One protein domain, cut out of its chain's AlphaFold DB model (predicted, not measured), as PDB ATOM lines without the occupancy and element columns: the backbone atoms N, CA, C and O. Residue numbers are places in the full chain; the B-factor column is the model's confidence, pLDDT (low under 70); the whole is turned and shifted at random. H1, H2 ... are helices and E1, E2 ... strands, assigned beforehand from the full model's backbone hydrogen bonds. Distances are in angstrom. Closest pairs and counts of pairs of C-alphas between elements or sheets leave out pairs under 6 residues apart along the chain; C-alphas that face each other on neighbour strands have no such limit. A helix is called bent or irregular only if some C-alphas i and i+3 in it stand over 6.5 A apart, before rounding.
ATOM      1  N   GLU A  16      45.067  82.432  90.610       97.50
ATOM      2  CA  GLU A  16      44.176  81.276  90.411       97.50
ATOM      3  C   GLU A  16      44.859  80.054  89.763       97.50
ATOM      4  O   GLU A  16      44.421  78.920  89.942       97.50
ATOM      5  N   ASN A  17      45.962  80.256  89.034       97.81
ATOM      6  CA  ASN A  17      46.702  79.192  88.355       97.81
ATOM      7  C   ASN A  17      47.884  78.648  89.171       97.81
ATOM      8  O   ASN A  17      48.524  77.694  88.723       97.81
ATOM      9  N   LYS A  18      48.182  79.211  90.352       96.06
ATOM     10  CA  LYS A  18      49.371  78.867  91.151       96.06
ATOM     11  C   LYS A  18      49.454  77.370  91.452       96.06
ATOM     12  O   LYS A  18      50.421  76.723  91.066       96.06
ATOM     13  N   THR A  19      48.413  76.793  92.050       97.38
ATOM     14  CA  THR A  19      48.396  75.369  92.427       97.38
ATOM     15  C   THR A  19      48.497  74.444  91.215       97.38
ATOM     16  O   THR A  19      49.158  73.406  91.266       97.38
ATOM     17  N   LYS A  20      47.860  74.807  90.095       97.94
ATOM     18  CA  LYS A  20      47.949  74.031  88.850       97.94
ATOM     19  C   LYS A  20      49.379  74.039  88.305       97.94
ATOM     20  O   LYS A  20      49.878  72.990  87.902       97.94
ATOM     21  N   PHE A  21      50.035  75.198  88.325       97.38
ATOM     22  CA  PHE A  21      51.416  75.355  87.887       97.38
ATOM     23  C   PHE A  21      52.399  74.590  88.787       97.38
ATOM     24  O   PHE A  21      53.210  73.822  88.282       97.38
ATOM     25  N   GLU A  22      52.281  74.717  90.111       96.75
ATOM     26  CA  GLU A  22      53.137  74.004  91.073       96.75
ATOM     27  C   GLU A  22      53.036  72.480  90.913       96.75
ATOM     28  O   GLU A  22      54.041  71.774  90.980       96.75
ATOM     29  N   ASN A  23      51.834  71.966  90.632       97.81
ATOM     30  CA  ASN A  23      51.639  70.549  90.335       97.81
ATOM     31  C   ASN A  23      52.282  70.119  89.011       97.81
ATOM     32  O   ASN A  23      52.837  69.024  88.950       97.81
ATOM     33  N   LEU A  24      52.210  70.957  87.972       97.69
ATOM     34  CA  LEU A  24      52.832  70.691  86.671       97.69
ATOM     35  C   LEU A  24      54.364  70.669  86.765       97.69
ATOM     36  O   LEU A  24      55.009  69.887  86.076       97.69
ATOM     37  N   MET A  25      54.939  71.500  87.634       96.44
ATOM     38  CA  MET A  25      56.386  71.648  87.806       96.44
ATOM     39  C   MET A  25      57.001  70.660  88.807       96.44
ATOM     40  O   MET A  25      58.175  70.792  89.158       96.44
ATOM     41  N   LYS A  26      56.247  69.665  89.291       96.44
ATOM     42  CA  LYS A  26      56.780  68.638  90.199       96.44
ATOM     43  C   LYS A  26      58.014  67.965  89.591       96.44
ATOM     44  O   LYS A  26      57.978  67.488  88.462       96.44
ATOM     45  N   GLY A  27      59.098  67.913  90.364       97.00
ATOM     46  CA  GLY A  27      60.387  67.367  89.924       97.00
ATOM     47  C   GLY A  27      61.315  68.382  89.246       97.00
ATOM     48  O   GLY A  27      62.473  68.058  89.002       97.00
ATOM     49  N   ILE A  28      60.855  69.610  88.993       95.69
ATOM     50  CA  ILE A  28      61.683  70.724  88.517       95.69
ATOM     51  C   ILE A  28      62.009  71.635  89.705       95.69
ATOM     52  O   ILE A  28      61.162  71.877  90.562       95.69
ATOM     53  N   ASN A  29      63.235  72.156  89.772       94.81
ATOM     54  CA  ASN A  29      63.603  73.138  90.789       94.81
ATOM     55  C   ASN A  29      63.010  74.511  90.441       94.81
ATOM     56  O   ASN A  29      63.379  75.107  89.428       94.81
ATOM     57  N   PHE A  30      62.113  75.022  91.279       95.88
ATOM     58  CA  PHE A  30      61.537  76.357  91.138       95.88
ATOM     59  C   PHE A  30      61.199  76.945  92.511       95.88
ATOM     60  O   PHE A  30      61.091  76.228  93.503       95.88
ATOM     61  N   ALA A  31      61.013  78.261  92.559       93.94
ATOM     62  CA  ALA A  31      60.578  78.973  93.752       93.94
ATOM     63  C   ALA A  31      59.625  80.110  93.367       93.94
ATOM     64  O   ALA A  31      59.761  80.708  92.298       93.94
ATOM     65  N   ASN A  32      58.683  80.431  94.253       94.25
ATOM     66  CA  ASN A  32      57.949  81.687  94.169       94.25
ATOM     67  C   ASN A  32      58.834  82.801  94.746       94.25
ATOM     68  O   ASN A  32      59.155  82.777  95.931       94.25
ATOM     69  N   ILE A  33      59.227  83.750  93.896       93.12
ATOM     70  CA  ILE A  33      60.138  84.846  94.250       93.12
ATOM     71  C   ILE A  33      59.425  86.191  94.477       93.12
ATOM     72  O   ILE A  33      60.097  87.196  94.686       93.12
ATOM     73  N   GLY A  34      58.088  86.237  94.420       94.69
ATOM     74  CA  GLY A  34      57.314  87.460  94.649       94.69
ATOM     75  C   GLY A  34      56.024  87.555  93.831       94.69
ATOM     76  O   GLY A  34      55.496  86.568  93.323       94.69
ATOM     77  N   PHE A  35      55.503  88.776  93.711       96.25
ATOM     78  CA  PHE A  35      54.267  89.083  92.993       96.25
ATOM     79  C   PHE A  35      54.357  90.444  92.299       96.25
ATOM     80  O   PHE A  35      55.113  91.323  92.713       96.25
ATOM     81  N   VAL A  36      53.571  90.622  91.236       96.06
ATOM     82  CA  VAL A  36      53.478  91.897  90.515       96.06
ATOM     83  C   VAL A  36      52.524  92.827  91.256       96.06
ATOM     84  O   VAL A  36      51.436  92.427  91.671       96.06
ATOM     85  N   ARG A  37      52.931  94.084  91.409       95.62
ATOM     86  CA  ARG A  37      52.159  95.138  92.070       95.62
ATOM     87  C   ARG A  37      51.743  96.201  91.059       95.62
ATOM     88  O   ARG A  37      52.276  96.267  89.958       95.62
ATOM     89  N   LYS A  38      50.751  97.013  91.430       96.06
ATOM     90  CA  LYS A  38      50.250  98.114  90.588       96.06
ATOM     91  C   LYS A  38      51.079  99.395  90.706       96.06
ATOM     92  O   LYS A  38      50.889 100.301  89.904       96.06
ATOM     93  N   ASP A  39      51.918  99.506  91.731       96.88
ATOM     94  CA  ASP A  39      52.774 100.670  91.923       96.88
ATOM     95  C   ASP A  39      54.055 100.568  91.088       96.88
ATOM     96  O   ASP A  39      54.349  99.545  90.471       96.88
ATOM     97  N   ARG A  40      54.821 101.659  91.053       97.06
ATOM     98  CA  ARG A  40      56.036 101.770  90.236       97.06
ATOM     99  C   ARG A  40      57.301 101.364  90.989       97.06
ATOM    100  O   ARG A  40      58.380 101.810  90.629       97.06
ATOM    101  N   LYS A  41      57.200 100.564  92.053       97.75
ATOM    102  CA  LYS A  41      58.359 100.202  92.881       97.75
ATOM    103  C   LYS A  41      58.878  98.810  92.561       97.75
ATOM    104  O   LYS A  41      58.128  97.836  92.580       97.75
ATOM    105  N   PHE A  42      60.188  98.716  92.349       96.81
ATOM    106  CA  PHE A  42      60.913  97.455  92.364       96.81
ATOM    107  C   PHE A  42      61.531  97.264  93.750       96.81
ATOM    108  O   PHE A  42      62.420  98.018  94.150       96.81
ATOM    109  N   ILE A  43      61.025  96.272  94.487       95.88
ATOM    110  CA  ILE A  43      61.455  95.979  95.856       95.88
ATOM    111  C   ILE A  43      62.037  94.573  95.910       95.88
ATOM    112  O   ILE A  43      61.377  93.609  95.520       95.88
ATOM    113  N   VAL A  44      63.252  94.458  96.440       94.44
ATOM    114  CA  VAL A  44      63.885  93.176  96.757       94.44
ATOM    115  C   VAL A  44      64.128  93.120  98.253       94.44
ATOM    116  O   VAL A  44      64.734  94.024  98.831       94.44
ATOM    117  N   LYS A  45      63.676  92.030  98.869       91.94
ATOM    118  CA  LYS A  45      63.923  91.723 100.274       91.94
ATOM    119  C   LYS A  45      65.009  90.661 100.376       91.94
ATOM    120  O   LYS A  45      64.967  89.654  99.672       91.94
ATOM    121  N   GLY A  46      66.008  90.930 101.205       86.44
ATOM    122  CA  GLY A  46      67.058  89.984 101.545       86.44
ATOM    123  C   GLY A  46      66.642  89.110 102.721       86.44
ATOM    124  O   GLY A  46      65.857  89.528 103.569       86.44
ATOM    125  N   ASN A  47      67.235  87.920 102.788       76.25
ATOM    126  CA  ASN A  47      67.039  86.964 103.879       76.25
ATOM    127  C   ASN A  47      68.256  86.946 104.826       76.25
ATOM    128  O   ASN A  47      68.647  85.887 105.315       76.25
ATOM    129  N   GLU A  48      68.923  88.088 105.033       64.12
ATOM    130  CA  GLU A  48      70.038  88.170 105.986       64.12
ATOM    131  C   GLU A  48      69.506  88.083 107.425       64.12
ATOM    132  O   GLU A  48      69.128  89.078 108.035       64.12
ATOM    133  N   GLY A  49      69.484  86.868 107.978       64.44
ATOM    134  CA  GLY A  49      69.086  86.606 109.361       64.44
ATOM    135  C   GLY A  49      67.601  86.272 109.531       64.44
ATOM    136  O   GLY A  49      66.988  85.647 108.672       64.44
ATOM    137  N   LYS A  50      67.038  86.618 110.698       59.03
ATOM    138  CA  LYS A  50      65.648  86.301 111.092       59.03
ATOM    139  C   LYS A  50      64.615  87.332 110.618       59.03
ATOM    140  O   LYS A  50      63.427  87.125 110.846       59.03
ATOM    141  N   GLU A  51      65.054  88.429 110.007       67.44
ATOM    142  CA  GLU A  51      64.198  89.557 109.641       67.44
ATOM    143  C   GLU A  51      64.275  89.830 108.139       67.44
ATOM    144  O   GLU A  51      65.350  89.805 107.539       67.44
ATOM    145  N   GLU A  52      63.122  90.099 107.527       74.56
ATOM    146  CA  GLU A  52      63.063  90.570 106.146       74.56
ATOM    147  C   GLU A  52      63.569  92.010 106.082       74.56
ATOM    148  O   GLU A  52      62.919  92.930 106.582       74.56
ATOM    149  N   LYS A  53      64.708  92.223 105.424       85.31
ATOM    150  CA  LYS A  53      65.252  93.563 105.190       85.31
ATOM    151  C   LYS A  53      65.107  93.942 103.723       85.31
ATOM    152  O   LYS A  53      65.511  93.182 102.843       85.31
ATOM    153  N   GLU A  54      64.572  95.130 103.444       91.19
ATOM    154  CA  GLU A  54      64.610  95.697 102.093       91.19
ATOM    155  C   GLU A  54      66.063  95.995 101.705       91.19
ATOM    156  O   GLU A  54      66.751  96.771 102.368       91.19
ATOM    157  N   ILE A  55      66.535  95.342 100.644       92.88
ATOM    158  CA  ILE A  55      67.886  95.530 100.096       92.88
ATOM    159  C   ILE A  55      67.871  96.351  98.802       92.88
ATOM    160  O   ILE A  55      68.882  96.951  98.451       92.88
ATOM    161  N   ILE A  56      66.730  96.399  98.109       93.88
ATOM    162  CA  ILE A  56      66.459  97.321  97.003       93.88
ATOM    163  C   ILE A  56      65.042  97.852  97.177       93.88
ATOM    164  O   ILE A  56      64.122  97.065  97.393       93.88
ATOM    165  N   ASN A  57      64.875  99.163  97.031       95.94
ATOM    166  CA  ASN A  57      63.583  99.824  96.904       95.94
ATOM    167  C   ASN A  57      63.762 101.060  96.013       95.94
ATOM    168  O   ASN A  57      64.231 102.100  96.468       95.94
ATOM    169  N   VAL A  58      63.458 100.912  94.724       97.50
ATOM    170  CA  VAL A  58      63.690 101.947  93.700       97.50
ATOM    171  C   VAL A  58      62.462 102.114  92.815       97.50
ATOM    172  O   VAL A  58      61.606 101.227  92.752       97.50
ATOM    173  N   ASP A  59      62.353 103.255  92.136       97.94
ATOM    174  CA  ASP A  59      61.333 103.419  91.100       97.94
ATOM    175  C   ASP A  59      61.711 102.646  89.826       97.94
ATOM    176  O   ASP A  59      62.875 102.584  89.433       97.94
ATOM    177  N   ILE A  60      60.725 102.048  89.162       97.31
ATOM    178  CA  ILE A  60      60.917 101.333  87.897       97.31
ATOM    179  C   ILE A  60      61.391 102.295  86.800       97.31
ATOM    180  O   ILE A  60      62.158 101.881  85.932       97.31
ATOM    181  N   ASP A  61      60.974 103.565  86.832       96.56
ATOM    182  CA  ASP A  61      61.466 104.560  85.875       96.56
ATOM    183  C   ASP A  61      62.958 104.828  86.041       96.56
ATOM    184  O   ASP A  61      63.668 104.902  85.045       96.56
ATOM    185  N   GLU A  62      63.452 104.873  87.278       97.56
ATOM    186  CA  GLU A  62      64.877 105.059  87.558       97.56
ATOM    187  C   GLU A  62      65.708 103.909  86.972       97.56
ATOM    188  O   GLU A  62      66.715 104.139  86.302       97.56
ATOM    189  N   LEU A  63      65.240 102.664  87.134       96.25
ATOM    190  CA  LEU A  63      65.874 101.490  86.524       96.25
ATOM    191  C   LEU A  63      65.846 101.548  84.994       96.25
ATOM    192  O   LEU A  63      66.838 101.224  84.337       96.25
ATOM    193  N   ARG A  64      64.707 101.945  84.417       95.56
ATOM    194  CA  ARG A  64      64.546 102.072  82.966       95.56
ATOM    195  C   ARG A  64      65.506 103.116  82.408       95.56
ATOM    196  O   ARG A  64      66.162 102.851  81.404       95.56
ATOM    197  N   ASP A  65      65.576 104.277  83.039       96.75
ATOM    198  CA  ASP A  65      66.372 105.403  82.563       96.75
ATOM    199  C   ASP A  65      67.870 105.100  82.706       96.75
ATOM    200  O   ASP A  65      68.631 105.342  81.767       96.75
ATOM    201  N   ALA A  66      68.286 104.455  83.804       96.31
ATOM    202  CA  ALA A  66      69.653 103.967  83.989       96.31
ATOM    203  C   ALA A  66      70.069 102.936  82.923       96.31
ATOM    204  O   ALA A  66      71.227 102.911  82.508       96.31
ATOM    205  N   TRP A  67      69.136 102.102  82.452       96.12
ATOM    206  CA  TRP A  67      69.395 101.131  81.386       96.12
ATOM    207  C   TRP A  67      69.414 101.760  79.985       96.12
ATOM    208  O   TRP A  67      70.240 101.381  79.155       96.12
ATOM    209  N   LYS A  68      68.519 102.714  79.706       96.25
ATOM    210  CA  LYS A  68      68.356 103.311  78.371       96.25
ATOM    211  C   LYS A  68      69.346 104.425  78.051       96.25
ATOM    212  O   LYS A  68      69.829 104.485  76.922       96.25
ATOM    213  N   THR A  69      69.681 105.264  79.031       97.00
ATOM    214  CA  THR A  69      70.554 106.433  78.827       97.00
ATOM    215  C   THR A  69      71.897 106.066  78.176       97.00
ATOM    216  O   THR A  69      72.269 106.716  77.198       97.00
ATOM    217  N   PRO A  70      72.616 105.007  78.609       96.19
ATOM    218  CA  PRO A  70      73.882 104.616  77.979       96.19
ATOM    219  C   PRO A  70      73.748 104.170  76.516       96.19
ATOM    220  O   PRO A  70      74.742 104.116  75.796       96.19
ATOM    221  N   LEU A  71      72.532 103.834  76.077       95.25
ATOM    222  CA  LEU A  71      72.212 103.373  74.726       95.25
ATOM    223  C   LEU A  71      71.590 104.483  73.855       95.25
ATOM    224  O   LEU A  71      71.126 104.189  72.755       95.25
ATOM    225  N   ASN A  72      71.590 105.743  74.318       88.44
ATOM    226  CA  ASN A  72      70.919 106.892  73.686       88.44
ATOM    227  C   ASN A  72      69.399 106.705  73.496       88.44
ATOM    228  O   ASN A  72      68.827 107.235  72.541       88.44
TER     229      ASN A  72
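Overview. This is residues 16 to 72 of the 73 residues of an uncharacterized protein of Euryarchaeota archaeon HGW-Euryarchaeota-1 (UniProt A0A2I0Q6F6). An open, strung-out shape: a two-stranded hairpin, E1 and E2, with helix H2 following directly from the end of E2, and a long link, residues 25 to 40, leading from the start of E1 away to the small helix H1. Residues 64 to 72 stick out at the H2 end, and residues 23 to 29 stick out near H1. The printed part has 57 residues, with two named helices and two named strands in the order H1, E1, E2, H2; the sheet, E1 - E2, is antiparallel and the class is mixed, helices and strands. The whole is extended, with a radius of gyration of the C-alphas of 16.1 A and spans of 44 by 32 by 22 A.

Along the chain. E1 is residues 41 to 46, 16.0 A long, and E2 is residues 53 to 59, 17.6 A long. H2, residues 60 to 71, is 17.5 A long and ends at C-alpha 71 (72.212, 103.373, 74.726). H1, residues 16 to 24, is 14.2 A long and begins at C-alpha 16 (44.176, 81.276, 90.411). H1 is irregular, with C-alphas 16 and 19 7.5 A apart; H2 is only just irregular, with C-alphas 67 and 70 6.6 A apart.

Arrangement. E1 and E2 form an antiparallel hairpin at 163 degrees, with N 42 and O 58 2.9 A apart and N 46 and O 53 2.8 A apart, within hydrogen-bond range. The closest C-alphas of E1 and H2 are those of Lys 41 and Ile 60, 5.7 A apart. H1 is apart from E2 and from H2. Of the O i to N i+4 pairs, 4 of 5 in H1 and 6 of 8 in H2 are within hydrogen-bond range.

Size, cuts and confidence. The two C-alphas farthest apart, those of Asn 23 and Asn 72, are 44.4 A apart. The printed part has no cut. The link from H1 to E1, 16 residues, is long; that from E1 to E2 is short and that from E2 to H2 is tight. The mean pLDDT of the printed part is 92.6, and residues 48 to 51 are under 70.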